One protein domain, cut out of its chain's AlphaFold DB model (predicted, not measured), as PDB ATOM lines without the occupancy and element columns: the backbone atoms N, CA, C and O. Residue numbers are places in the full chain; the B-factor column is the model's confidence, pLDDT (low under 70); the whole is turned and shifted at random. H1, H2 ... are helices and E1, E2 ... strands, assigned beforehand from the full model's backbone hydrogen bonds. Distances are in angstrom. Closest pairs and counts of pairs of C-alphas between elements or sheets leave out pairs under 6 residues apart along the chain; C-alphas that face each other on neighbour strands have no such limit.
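AT A GLANCE: This is residues 126 to 213 of the 229 residues of the protein "Reverse transcriptase domain-containing protein" of Ligilactobacillus ruminis (UniProt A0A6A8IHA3). Three helices, H1, H3 and H4, form a small up-and-down bundle, in which each runs against the one before it along the chain, and a short two-strand hairpin, E1 and E2, packs on H3 mainly through E2. H3 sits between H1 and the hairpin, while the short H2 makes the corner from H1 to H3 and the short H5 lies at the end of the domain away from the start of H1. The printed part has 88 residues, in the order H1, H2, H3, H4, E1, E2, H5, with one antiparallel sheet in the order E1 - E2, and is mostly helix. It is compact, with a radius of gyration of the C-alphas of 12.6 A and spans of 37 by 25 by 17 A.

IN THESE COORDINATES: H1, residues 127 to 146, begins at C-alpha 127 (16.593, 23.655, 10.683) and is 28.7 A long. H2, residues 150 to 153, follows, and then H3, residues 155 to 169, 20.8 A long from C-alpha 155 (5.846, 17.172, -12.231). H4, residues 175 to 184, is 14.5 A long. E1, residues 193 to 196, measures 9.8 A and E2, residues 201 to 204, 10.0 A. H5, residues 210 to 213, ends at C-alpha 213 (1.855, 17.568, -23.810).

HOW THE PARTS SIT: H1 is the hub and touches H2, H3 and H4. With residues 133 to 140 alone it touches H3, at a shallow tilt of 15 degrees, opposite ways; the closest C-alphas, of Cys 133 and Tyr 165, are 6.4 A apart. With residues 134 to 138 alone it touches H4, at a shallow tilt of 26 degrees, the same way; the closest C-alphas, of Ile 137 and Arg 184, are 7.2 A apart. H1 and H2 only just touch, and only at the corner, with 3 pairs of C-alphas within 8 A; the closest are those of Ala 144 and Tyr 150, 5.4 A apart. H3 and H4 are close but not clearly touching, the closest C-alphas, of Leu 166 and Arg 178, being 7.5 A apart. The closest C-alphas of H3 and E2, of Val 159 and Val 202, are 5.9 A apart. E1 and E2 form an antiparallel hairpin, with N 196 and O 201 at 2.9 A and N 203 and O 194 at 2.8 A, within hydrogen-bond range. H1 is apart from E1 and E2. In H1 and H4 every O i to N i+4 pair is within hydrogen-bond range, in H3 10 of 11; H2 and H5 are too short for such a pair.

THE WHOLE: The two C-alphas farthest apart, of Asn 127 and Cys 213, are 38.0 A apart. The printed part has no cut and no long link; the link from H4 to E1, 8 residues, is short and the others are tight. Mean pLDDT of the printed part is 92.8, and no printed residue is under 70.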
ATOM      1  N   SER A 126      17.797  27.774   8.278       93.31
ATOM      2  CA  SER A 126      17.258  27.260   9.541       93.31
ATOM      3  C   SER A 126      16.847  25.785   9.464       93.31
ATOM      4  O   SER A 126      16.258  25.339   8.476       93.31
ATOM      5  N   ASN A 127      17.054  25.045  10.560       93.12
ATOM      6  CA  ASN A 127      16.593  23.655  10.683       93.12
ATOM      7  C   ASN A 127      15.079  23.522  10.474       93.12
ATOM      8  O   ASN A 127      14.621  22.513   9.951       93.12
ATOM      9  N   ARG A 128      14.306  24.555  10.830       94.19
ATOM     10  CA  ARG A 128      12.862  24.607  10.588       94.19
ATOM     11  C   ARG A 128      12.545  24.574   9.094       94.19
ATOM     12  O   ARG A 128      11.740  23.757   8.665       94.19
ATOM     13  N   THR A 129      13.191  25.427   8.299       93.75
ATOM     14  CA  THR A 129      12.991  25.450   6.842       93.75
ATOM     15  C   THR A 129      13.473  24.156   6.193       93.75
ATOM     16  O   THR A 129      12.835  23.662   5.267       93.75
ATOM     17  N   VAL A 130      14.568  23.575   6.695       94.19
ATOM     18  CA  VAL A 130      15.033  22.251   6.256       94.19
ATOM     19  C   VAL A 130      13.986  21.176   6.550       94.19
ATOM     20  O   VAL A 130      13.661  20.401   5.656       94.19
ATOM     21  N   GLY A 131      13.412  21.172   7.755       96.12
ATOM     22  CA  GLY A 131      12.314  20.282   8.134       96.12
ATOM     23  C   GLY A 131      11.107  20.423   7.208       96.12
ATOM     24  O   GLY A 131      10.637  19.434   6.670       96.12
ATOM     25  N   PHE A 132      10.680  21.650   6.897       96.25
ATOM     26  CA  PHE A 132       9.578  21.871   5.953       96.25
ATOM     27  C   PHE A 132       9.882  21.404   4.526       96.25
ATOM     28  O   PHE A 132       9.002  20.866   3.854       96.25
ATOM     29  N   CYS A 133      11.122  21.573   4.058       96.56
ATOM     30  CA  CYS A 133      11.559  21.027   2.773       96.56
ATOM     31  C   CYS A 133      11.432  19.501   2.761       96.56
ATOM     32  O   CYS A 133      10.887  18.914   1.828       96.56
ATOM     33  N   TYR A 134      11.895  18.875   3.836       97.38
ATOM     34  CA  TYR A 134      11.802  17.446   4.065       97.38
ATOM     35  C   TYR A 134      10.344  16.964   4.098       97.38
ATOM     36  O   TYR A 134       9.984  16.085   3.313       97.38
ATOM     37  N   ASP A 135       9.482  17.581   4.896       97.88
ATOM     38  CA  ASP A 135       8.061  17.229   4.980       97.88
ATOM     39  C   ASP A 135       7.355  17.356   3.621       97.88
ATOM     40  O   ASP A 135       6.529  16.515   3.253       97.88
ATOM     41  N   ALA A 136       7.701  18.386   2.839       97.56
ATOM     42  CA  ALA A 136       7.170  18.580   1.494       97.56
ATOM     43  C   ALA A 136       7.598  17.455   0.538       97.56
ATOM     44  O   ALA A 136       6.754  16.923  -0.185       97.56
ATOM     45  N   ILE A 137       8.878  17.060   0.562       97.25
ATOM     46  CA  ILE A 137       9.393  15.934  -0.233       97.25
ATOM     47  C   ILE A 137       8.688  14.634   0.165       97.25
ATOM     48  O   ILE A 137       8.199  13.924  -0.708       97.25
ATOM     49  N   ASP A 138       8.568  14.338   1.460       97.12
ATOM     50  CA  ASP A 138       7.940  13.093   1.928       97.12
ATOM     51  C   ASP A 138       6.456  13.026   1.579       97.12
ATOM     52  O   ASP A 138       5.934  11.967   1.223       97.12
ATOM     53  N   ARG A 139       5.749  14.158   1.669       96.56
ATOM     54  CA  ARG A 139       4.358  14.255   1.221       96.56
ATOM     55  C   ARG A 139       4.248  13.924  -0.266       96.56
ATOM     56  O   ARG A 139       3.442  13.076  -0.630       96.56
ATOM     57  N   LEU A 140       5.067  14.556  -1.105       96.25
ATOM     58  CA  LEU A 140       5.038  14.350  -2.555       96.25
ATOM     59  C   LEU A 140       5.486  12.934  -2.948       96.25
ATOM     60  O   LEU A 140       4.890  12.336  -3.838       96.25
ATOM     61  N   ASN A 141       6.468  12.358  -2.254       96.12
ATOM     62  CA  ASN A 141       6.885  10.967  -2.439       96.12
ATOM     63  C   ASN A 141       5.751   9.981  -2.120       96.12
ATOM     64  O   ASN A 141       5.529   9.049  -2.886       96.12
ATOM     65  N   ARG A 142       5.000  10.187  -1.027       95.44
ATOM     66  CA  ARG A 142       3.846   9.332  -0.692       95.44
ATOM     67  C   ARG A 142       2.758   9.380  -1.764       95.44
ATOM     68  O   ARG A 142       2.202   8.341  -2.100       95.44
ATOM     69  N   LEU A 143       2.486  10.561  -2.320       94.69
ATOM     70  CA  LEU A 143       1.518  10.720  -3.410       94.69
ATOM     71  C   LEU A 143       2.001  10.043  -4.701       94.69
ATOM     72  O   LEU A 143       1.232   9.334  -5.346       94.69
ATOM     73  N   ALA A 144       3.290  10.177  -5.025       94.06
ATOM     74  CA  ALA A 144       3.909   9.504  -6.165       94.06
ATOM     75  C   ALA A 144       3.879   7.970  -6.056       94.06
ATOM     76  O   ALA A 144       3.700   7.289  -7.061       94.06
ATOM     77  N   ALA A 145       4.018   7.422  -4.846       90.69
ATOM     78  CA  ALA A 145       3.943   5.981  -4.615       90.69
ATOM     79  C   ALA A 145       2.518   5.418  -4.787       90.69
ATOM     80  O   ALA A 145       2.365   4.249  -5.131       90.69
ATOM     81  N   GLY A 146       1.482   6.232  -4.553       85.88
ATOM     82  CA  GLY A 146       0.079   5.813  -4.650       85.88
ATOM     83  C   GLY A 146      -0.464   5.722  -6.079       85.88
ATOM     84  O   GLY A 146      -1.469   5.052  -6.302       85.88
ATOM     85  N   SER A 147       0.176   6.376  -7.052       86.00
ATOM     86  CA  SER A 147      -0.210   6.298  -8.464       86.00
ATOM     87  C   SER A 147       1.000   6.527  -9.380       86.00
ATOM     88  O   SER A 147       1.586   7.612  -9.349       86.00
ATOM     89  N   PRO A 148       1.358   5.560 -10.249       74.75
ATOM     90  CA  PRO A 148       2.481   5.698 -11.180       74.75
ATOM     91  C   PRO A 148       2.374   6.902 -12.129       74.75
ATOM     92  O   PRO A 148       3.393   7.439 -12.565       74.75
ATOM     93  N   ASP A 149       1.155   7.356 -12.437       88.31
ATOM     94  CA  ASP A 149       0.918   8.507 -13.317       88.31
ATOM     95  C   ASP A 149       0.915   9.850 -12.576       88.31
ATOM     96  O   ASP A 149       0.966  10.912 -13.207       88.31
ATOM     97  N   TYR A 150       0.944   9.832 -11.238       92.75
ATOM     98  CA  TYR A 150       0.996  11.045 -10.424       92.75
ATOM     99  C   TYR A 150       2.210  11.908 -10.781       92.75
ATOM    100  O   TYR A 150       2.083  13.111 -11.001       92.75
ATOM    101  N   VAL A 151       3.392  11.297 -10.927       93.62
ATOM    102  CA  VAL A 151       4.629  12.037 -11.238       93.62
ATOM    103  C   VAL A 151       4.601  12.694 -12.617       93.62
ATOM    104  O   VAL A 151       5.215  13.742 -12.807       93.62
ATOM    105  N   LYS A 152       3.876  12.111 -13.582       91.38
ATOM    106  CA  LYS A 152       3.759  12.648 -14.946       91.38
ATOM    107  C   LYS A 152       2.843  13.870 -14.991       91.38
ATOM    108  O   LYS A 152       3.120  14.803 -15.731       91.38
ATOM    109  N   THR A 153       1.790  13.867 -14.178       90.44
ATOM    110  CA  THR A 153       0.767  14.923 -14.133       90.44
ATOM    111  C   THR A 153       1.128  16.064 -13.174       90.44
ATOM    112  O   THR A 153       0.811  17.217 -13.449       90.44
ATOM    113  N   HIS A 154       1.862  15.773 -12.093       94.19
ATOM    114  CA  HIS A 154       2.206  16.732 -11.029       94.19
ATOM    115  C   HIS A 154       3.693  17.133 -11.024       94.19
ATOM    116  O   HIS A 154       4.195  17.713 -10.059       94.19
ATOM    117  N   GLY A 155       4.424  16.845 -12.106       94.94
ATOM    118  CA  GLY A 155       5.846  17.172 -12.231       94.94
ATOM    119  C   GLY A 155       6.151  18.667 -12.064       94.94
ATOM    120  O   GLY A 155       7.159  19.024 -11.457       94.94
ATOM    121  N   GLU A 156       5.278  19.552 -12.552       95.31
ATOM    122  CA  GLU A 156       5.453  21.005 -12.417       95.31
ATOM    123  C   GLU A 156       5.274  21.488 -10.970       95.31
ATOM    124  O   GLU A 156       6.099  22.269 -10.488       95.31
ATOM    125  N   GLU A 157       4.267  20.981 -10.248       95.75
ATOM    126  CA  GLU A 157       4.061  21.278  -8.822       95.75
ATOM    127  C   GLU A 157       5.260  20.813  -7.992       95.75
ATOM    128  O   GLU A 157       5.782  21.565  -7.161       95.75
ATOM    129  N   PHE A 158       5.741  19.594  -8.256       96.62
ATOM    130  CA  PHE A 158       6.917  19.048  -7.594       96.62
ATOM    131  C   PHE A 158       8.138  19.939  -7.823       96.62
ATOM    132  O   PHE A 158       8.767  20.399  -6.871       96.62
ATOM    133  N   VAL A 159       8.449  20.249  -9.086       97.12
ATOM    134  CA  VAL A 159       9.601  21.086  -9.437       97.12
ATOM    135  C   VAL A 159       9.487  22.488  -8.838       97.12
ATOM    136  O   VAL A 159      10.481  22.996  -8.321       97.12
ATOM    137  N   SER A 160       8.301  23.100  -8.868       97.19
ATOM    138  CA  SER A 160       8.037  24.399  -8.237       97.19
ATOM    139  C   SER A 160       8.308  24.353  -6.729       97.19
ATOM    140  O   SER A 160       9.067  25.170  -6.202       97.19
ATOM    141  N   THR A 161       7.783  23.327  -6.051       97.06
ATOM    142  CA  THR A 161       7.956  23.124  -4.608       97.06
ATOM    143  C   THR A 161       9.430  22.963  -4.242       97.06
ATOM    144  O   THR A 161       9.933  23.685  -3.381       97.06
ATOM    145  N   ILE A 162      10.159  22.061  -4.910       96.81
ATOM    146  CA  ILE A 162      11.574  21.818  -4.594       96.81
ATOM    147  C   ILE A 162      12.435  23.038  -4.935       96.81
ATOM    148  O   ILE A 162      13.305  23.415  -4.149       96.81
ATOM    149  N   ASN A 163      12.177  23.709  -6.060       96.75
ATOM    150  CA  ASN A 163      12.939  24.896  -6.445       96.75
ATOM    151  C   ASN A 163      12.692  26.102  -5.536       96.75
ATOM    152  O   ASN A 163      13.601  26.920  -5.401       96.75
ATOM    153  N   SER A 164      11.532  26.207  -4.880       95.81
ATOM    154  CA  SER A 164      11.313  27.207  -3.828       95.81
ATOM    155  C   SER A 164      12.352  27.056  -2.705       95.81
ATOM    156  O   SER A 164      13.027  28.017  -2.329       95.81
ATOM    157  N   TYR A 165      12.588  25.819  -2.251       95.25
ATOM    158  CA  TYR A 165      13.594  25.526  -1.229       95.25
ATOM    159  C   TYR A 165      15.033  25.646  -1.742       95.25
ATOM    160  O   TYR A 165      15.864  26.267  -1.079       95.25
ATOM    161  N   LEU A 166      15.344  25.105  -2.927       94.31
ATOM    162  CA  LEU A 166      16.689  25.210  -3.510       94.31
ATOM    163  C   LEU A 166      17.078  26.662  -3.816       94.31
ATOM    164  O   LEU A 166      18.240  27.040  -3.653       94.31
ATOM    165  N   GLY A 167      16.099  27.493  -4.190       92.69
ATOM    166  CA  GLY A 167      16.251  28.934  -4.347       92.69
ATOM    167  C   GLY A 167      16.815  29.583  -3.088       92.69
ATOM    168  O   GLY A 167      17.842  30.252  -3.172       92.69
ATOM    169  N   MET A 168      16.223  29.292  -1.925       90.50
ATOM    170  CA  MET A 168      16.749  29.745  -0.634       90.50
ATOM    171  C   MET A 168      18.133  29.153  -0.349       90.50
ATOM    172  O   MET A 168      19.059  29.890  -0.021       90.50
ATOM    173  N   MET A 169      18.300  27.835  -0.511       91.69
ATOM    174  CA  MET A 169      19.541  27.121  -0.175       91.69
ATOM    175  C   MET A 169      20.770  27.599  -0.959       91.69
ATOM    176  O   MET A 169      21.884  27.420  -0.470       91.69
ATOM    177  N   ARG A 170      20.610  28.210  -2.144       88.38
ATOM    178  CA  ARG A 170      21.751  28.739  -2.916       88.38
ATOM    179  C   ARG A 170      22.501  29.860  -2.192       88.38
ATOM    180  O   ARG A 170      23.683  30.047  -2.438       88.38
ATOM    181  N   HIS A 171      21.824  30.602  -1.314       87.44
ATOM    182  CA  HIS A 171      22.402  31.745  -0.598       87.44
ATOM    183  C   HIS A 171      23.180  31.341   0.667       87.44
ATOM    184  O   HIS A 171      23.683  32.204   1.392       87.44
ATOM    185  N   PHE A 172      23.274  30.039   0.943       87.62
ATOM    186  CA  PHE A 172      23.874  29.477   2.147       87.62
ATOM    187  C   PHE A 172      24.935  28.424   1.798       87.62
ATOM    188  O   PHE A 172      24.912  27.820   0.725       87.62
ATOM    189  N   SER A 173      25.854  28.164   2.729       77.19
ATOM    190  CA  SER A 173      26.953  27.202   2.564       77.19
ATOM    191  C   SER A 173      26.448  25.755   2.681       77.19
ATOM    192  O   SER A 173      26.687  25.085   3.685       77.19
ATOM    193  N   PHE A 174      25.693  25.285   1.678       78.12
ATOM    194  CA  PHE A 174      24.805  24.128   1.835       78.12
ATOM    195  C   PHE A 174      24.861  23.046   0.748       78.12
ATOM    196  O   PHE A 174      23.887  22.322   0.552       78.12
ATOM    197  N   TYR A 175      26.010  22.834   0.101       86.94
ATOM    198  CA  TYR A 175      26.171  21.735  -0.865       86.94
ATOM    199  C   TYR A 175      25.745  20.367  -0.293       86.94
ATOM    200  O   TYR A 175      24.891  19.693  -0.864       86.94
ATOM    201  N   ASN A 176      26.225  20.014   0.905       90.00
ATOM    202  CA  ASN A 176      25.880  18.745   1.559       90.00
ATOM    203  C   ASN A 176      24.379  18.596   1.850       90.00
ATOM    204  O   ASN A 176      23.850  17.488   1.815       90.00
ATOM    205  N   LEU A 177      23.672  19.694   2.134       90.69
ATOM    206  CA  LEU A 177      22.223  19.649   2.319       90.69
ATOM    207  C   LEU A 177      21.498  19.449   0.992       90.69
ATOM    208  O   LEU A 177      20.538  18.690   0.954       90.69
ATOM    209  N   ARG A 178      21.972  20.062  -0.098       93.75
ATOM    210  CA  ARG A 178      21.418  19.814  -1.438       93.75
ATOM    211  C   ARG A 178      21.604  18.351  -1.849       93.75
ATOM    212  O   ARG A 178      20.670  17.760  -2.381       93.75
ATOM    213  N   CYS A 179      22.729  17.728  -1.488       93.62
ATOM    214  CA  CYS A 179      22.912  16.280  -1.634       93.62
ATOM    215  C   CYS A 179      21.881  15.476  -0.822       93.62
ATOM    216  O   CYS A 179      21.293  14.541  -1.357       93.62
ATOM    217  N   LYS A 180      21.610  15.859   0.436       94.38
ATOM    218  CA  LYS A 180      20.582  15.204   1.274       94.38
ATOM    219  C   LYS A 180      19.168  15.368   0.716       94.38
ATOM    220  O   LYS A 180      18.385  14.425   0.744       94.38
ATOM    221  N   VAL A 181      18.839  16.554   0.201       95.06
ATOM    222  CA  VAL A 181      17.571  16.819  -0.494       95.06
ATOM    223  C   VAL A 181      17.444  15.894  -1.699       95.06
ATOM    224  O   VAL A 181      16.444  15.198  -1.825       95.06
ATOM    225  N   MET A 182      18.483  15.827  -2.534       95.88
ATOM    226  CA  MET A 182      18.518  14.958  -3.706       95.88
ATOM    227  C   MET A 182      18.322  13.483  -3.337       95.88
ATOM    228  O   MET A 182      17.487  12.817  -3.942       95.88
ATOM    229  N   SER A 183      19.032  12.977  -2.322       96.19
ATOM    230  CA  SER A 183      18.921  11.575  -1.892       96.19
ATOM    231  C   SER A 183      17.551  11.212  -1.316       96.19
ATOM    232  O   SER A 183      17.225  10.036  -1.208       96.19
ATOM    233  N   ARG A 184      16.757  12.209  -0.910       96.50
ATOM    234  CA  ARG A 184      15.424  12.015  -0.332       96.50
ATOM    235  C   ARG A 184      14.315  11.994  -1.380       96.50
ATOM    236  O   ARG A 184      13.183  11.647  -1.062       96.50
ATOM    237  N   ILE A 185      14.613  12.380  -2.617       96.56
ATOM    238  CA  ILE A 185      13.642  12.356  -3.711       96.56
ATOM    239  C   ILE A 185      13.385  10.906  -4.124       96.56
ATOM    240  O   ILE A 185      14.320  10.178  -4.463       96.56
ATOM    241  N   GLY A 186      12.109  10.504  -4.116       95.50
ATOM    242  CA  GLY A 186      11.681   9.159  -4.497       95.50
ATOM    243  C   GLY A 186      12.096   8.785  -5.923       95.50
ATOM    244  O   GLY A 186      12.140   9.636  -6.817       95.50
ATOM    245  N   LYS A 187      12.391   7.497  -6.141       94.50
ATOM    246  CA  LYS A 187      12.837   6.932  -7.433       94.50
ATOM    247  C   LYS A 187      11.878   7.261  -8.587       94.50
ATOM    248  O   LYS A 187      12.302   7.418  -9.728       94.50
ATOM    249  N   GLU A 188      10.595   7.404  -8.277       94.62
ATOM    250  CA  GLU A 188       9.503   7.699  -9.198       94.62
ATOM    251  C   GLU A 188       9.714   9.050  -9.893       94.62
ATOM    252  O   GLU A 188       9.553   9.165 -11.109       94.62
ATOM    253  N   TRP A 189      10.164  10.063  -9.150       96.12
ATOM    254  CA  TRP A 189      10.347  11.418  -9.669       96.12
ATOM    255  C   TRP A 189      11.475  11.520 -10.699       96.12
ATOM    256  O   TRP A 189      11.381  12.305 -11.645       96.12
ATOM    257  N   TRP A 190      12.511  10.687 -10.592       95.44
ATOM    258  CA  TRP A 190      13.650  10.671 -11.522       95.44
ATOM    259  C   TRP A 190      13.267  10.289 -12.961       95.44
ATOM    260  O   TRP A 190      13.986  10.596 -13.922       95.44
ATOM    261  N   GLN A 191      12.087   9.694 -13.148       93.25
ATOM    262  CA  GLN A 191      11.516   9.453 -14.472       93.25
ATOM    263  C   GLN A 191      11.221  10.764 -15.209       93.25
ATOM    264  O   GLN A 191      11.455  10.854 -16.421       93.25
ATOM    265  N   VAL A 192      10.781  11.795 -14.483       95.12
ATOM    266  CA  VAL A 192      10.286  13.055 -15.054       95.12
ATOM    267  C   VAL A 192      11.225  14.241 -14.839       95.12
ATOM    268  O   VAL A 192      11.185  15.180 -15.634       95.12
ATOM    269  N   ILE A 193      12.122  14.189 -13.850       96.88
ATOM    270  CA  ILE A 193      13.038  15.294 -13.516       96.88
ATOM    271  C   ILE A 193      14.516  14.964 -13.763       96.88
ATOM    272  O   ILE A 193      14.898  13.813 -13.968       96.88
ATOM    273  N   TYR A 194      15.355  15.995 -13.688       96.50
ATOM    274  CA  TYR A 194      16.798  15.901 -13.464       96.50
ATOM    275  C   TYR A 194      17.290  17.137 -12.688       96.50
ATOM    276  O   TYR A 194      16.596  18.156 -12.641       96.50
ATOM    277  N   PHE A 195      18.476  17.068 -12.078       95.38
ATOM    278  CA  PHE A 195      19.119  18.236 -11.461       95.38
ATOM    279  C   PHE A 195      20.022  18.958 -12.461       95.38
ATOM    280  O   PHE A 195      20.694  18.327 -13.271       95.38
ATOM    281  N   ALA A 196      20.057  20.285 -12.375       93.12
ATOM    282  CA  ALA A 196      20.944  21.138 -13.155       93.12
ATOM    283  C   ALA A 196      21.878  21.950 -12.242       93.12
ATOM    284  O   ALA A 196      21.527  22.294 -11.106       93.12
ATOM    285  N   GLY A 197      23.065  22.277 -12.765       87.19
ATOM    286  CA  GLY A 197      24.118  22.969 -12.017       87.19
ATOM    287  C   GLY A 197      24.656  22.131 -10.853       87.19
ATOM    288  O   GLY A 197      24.608  20.904 -10.875       87.19
ATOM    289  N   HIS A 198      25.119  22.796  -9.796       88.75
ATOM    290  CA  HIS A 198      25.690  22.167  -8.595       88.75
ATOM    291  C   HIS A 198      24.596  21.771  -7.585       88.75
ATOM    292  O   HIS A 198      24.631  22.159  -6.409       88.75
ATOM    293  N   LEU A 199      23.592  21.033  -8.080       90.94
ATOM    294  CA  LEU A 199      22.355  20.657  -7.381       90.94
ATOM    295  C   LEU A 199      21.477  21.846  -6.966       90.94
ATOM    296  O   LEU A 199      20.785  21.804  -5.954       90.94
ATOM    297  N   GLU A 200      21.509  22.929  -7.738       91.62
ATOM    298  CA  GLU A 200      20.853  24.196  -7.377       91.62
ATOM    299  C   GLU A 200      19.434  24.320  -7.925       91.62
ATOM    300  O   GLU A 200      18.684  25.212  -7.527       91.62
ATOM    301  N   LYS A 201      19.064  23.433  -8.851       94.56
ATOM    302  CA  LYS A 201      17.770  23.469  -9.516       94.56
ATOM    303  C   LYS A 201      17.341  22.076  -9.946       94.56
ATOM    304  O   LYS A 201      18.119  21.349 -10.560       94.56
ATOM    305  N   VAL A 202      16.077  21.754  -9.703       96.81
ATOM    306  CA  VAL A 202      15.387  20.630 -10.338       96.81
ATOM    307  C   VAL A 202      14.718  21.124 -11.614       96.81
ATOM    308  O   VAL A 202      14.120  22.201 -11.648       96.81
ATOM    309  N   VAL A 203      14.820  20.344 -12.682       97.12
ATOM    310  CA  VAL A 203      14.239  20.660 -13.985       97.12
ATOM    311  C   VAL A 203      13.327  19.524 -14.429       97.12
ATOM    312  O   VAL A 203      13.718  18.359 -14.413       97.12
ATOM    313  N   LEU A 204      12.117  19.879 -14.863       97.19
ATOM    314  CA  LEU A 204      11.191  18.950 -15.503       97.19
ATOM    315  C   LEU A 204      11.632  18.693 -16.950       97.19
ATOM    316  O   LEU A 204      11.845  19.645 -17.718       97.19
ATOM    317  N   LYS A 205      11.760  17.416 -17.332       95.69
ATOM    318  CA  LYS A 205      12.065  17.018 -18.716       95.69
ATOM    319  C   LYS A 205      10.964  17.544 -19.640       95.69
ATOM    320  O   LYS A 205       9.786  17.493 -19.296       95.69
ATOM    321  N   LYS A 206      11.349  18.044 -20.821       91.56
ATOM    322  CA  LYS A 206      10.451  18.778 -21.736       91.56
ATOM    323  C   LYS A 206       9.131  18.046 -22.017       91.56
ATOM    324  O   LYS A 206       8.090  18.669 -21.886       91.56
ATOM    325  N   ARG A 207       9.184  16.736 -22.282       88.88
ATOM    326  CA  ARG A 207       8.018  15.881 -22.590       88.88
ATOM    327  C   ARG A 207       6.947  15.782 -21.495       88.88
ATOM    328  O   ARG A 207       5.884  15.249 -21.753       88.88
ATOM    329  N   TYR A 208       7.243  16.223 -20.270       89.69
ATOM    330  CA  TYR A 208       6.286  16.225 -19.155       89.69
ATOM    331  C   TYR A 208       5.806  17.633 -18.793       89.69
ATOM    332  O   TYR A 208       5.100  17.805 -17.806       89.69
ATOM    333  N   ARG A 209       6.219  18.660 -19.546       89.50
ATOM    334  CA  ARG A 209       5.684  20.014 -19.370       89.50
ATOM    335  C   ARG A 209       4.283  20.055 -19.947       89.50
ATOM    336  O   ARG A 209       4.090  19.621 -21.081       89.50
ATOM    337  N   GLN A 210       3.347  20.667 -19.229       85.88
ATOM    338  CA  GLN A 210       1.946  20.717 -19.655       85.88
ATOM    339  C   GLN A 210       1.793  21.329 -21.050       85.88
ATOM    340  O   GLN A 210       0.988  20.872 -21.856       85.88
ATOM    341  N   ILE A 211       2.605  22.345 -21.358       85.19
ATOM    342  CA  ILE A 211       2.574  23.013 -22.661       85.19
ATOM    343  C   ILE A 211       3.032  22.105 -23.808       85.19
ATOM    344  O   ILE A 211       2.533  22.238 -24.918       85.19
ATOM    345  N   GLU A 212       3.973  21.193 -23.558       86.69
ATOM    346  CA  GLU A 212       4.479  20.278 -24.584       86.69
ATOM    347  C   GLU A 212       3.507  19.111 -24.784       86.69
ATOM    348  O   GLU A 212       3.200  18.789 -25.927       86.69
ATOM    349  N   CYS A 213       2.919  18.573 -23.707       82.25
ATOM    350  CA  CYS A 213       1.855  17.568 -23.810       82.25
ATOM    351  C   CYS A 213       0.662  18.093 -24.625       82.25
ATOM    352  O   CYS A 213       0.236  17.444 -25.574       82.25
TER     353      CYS A 213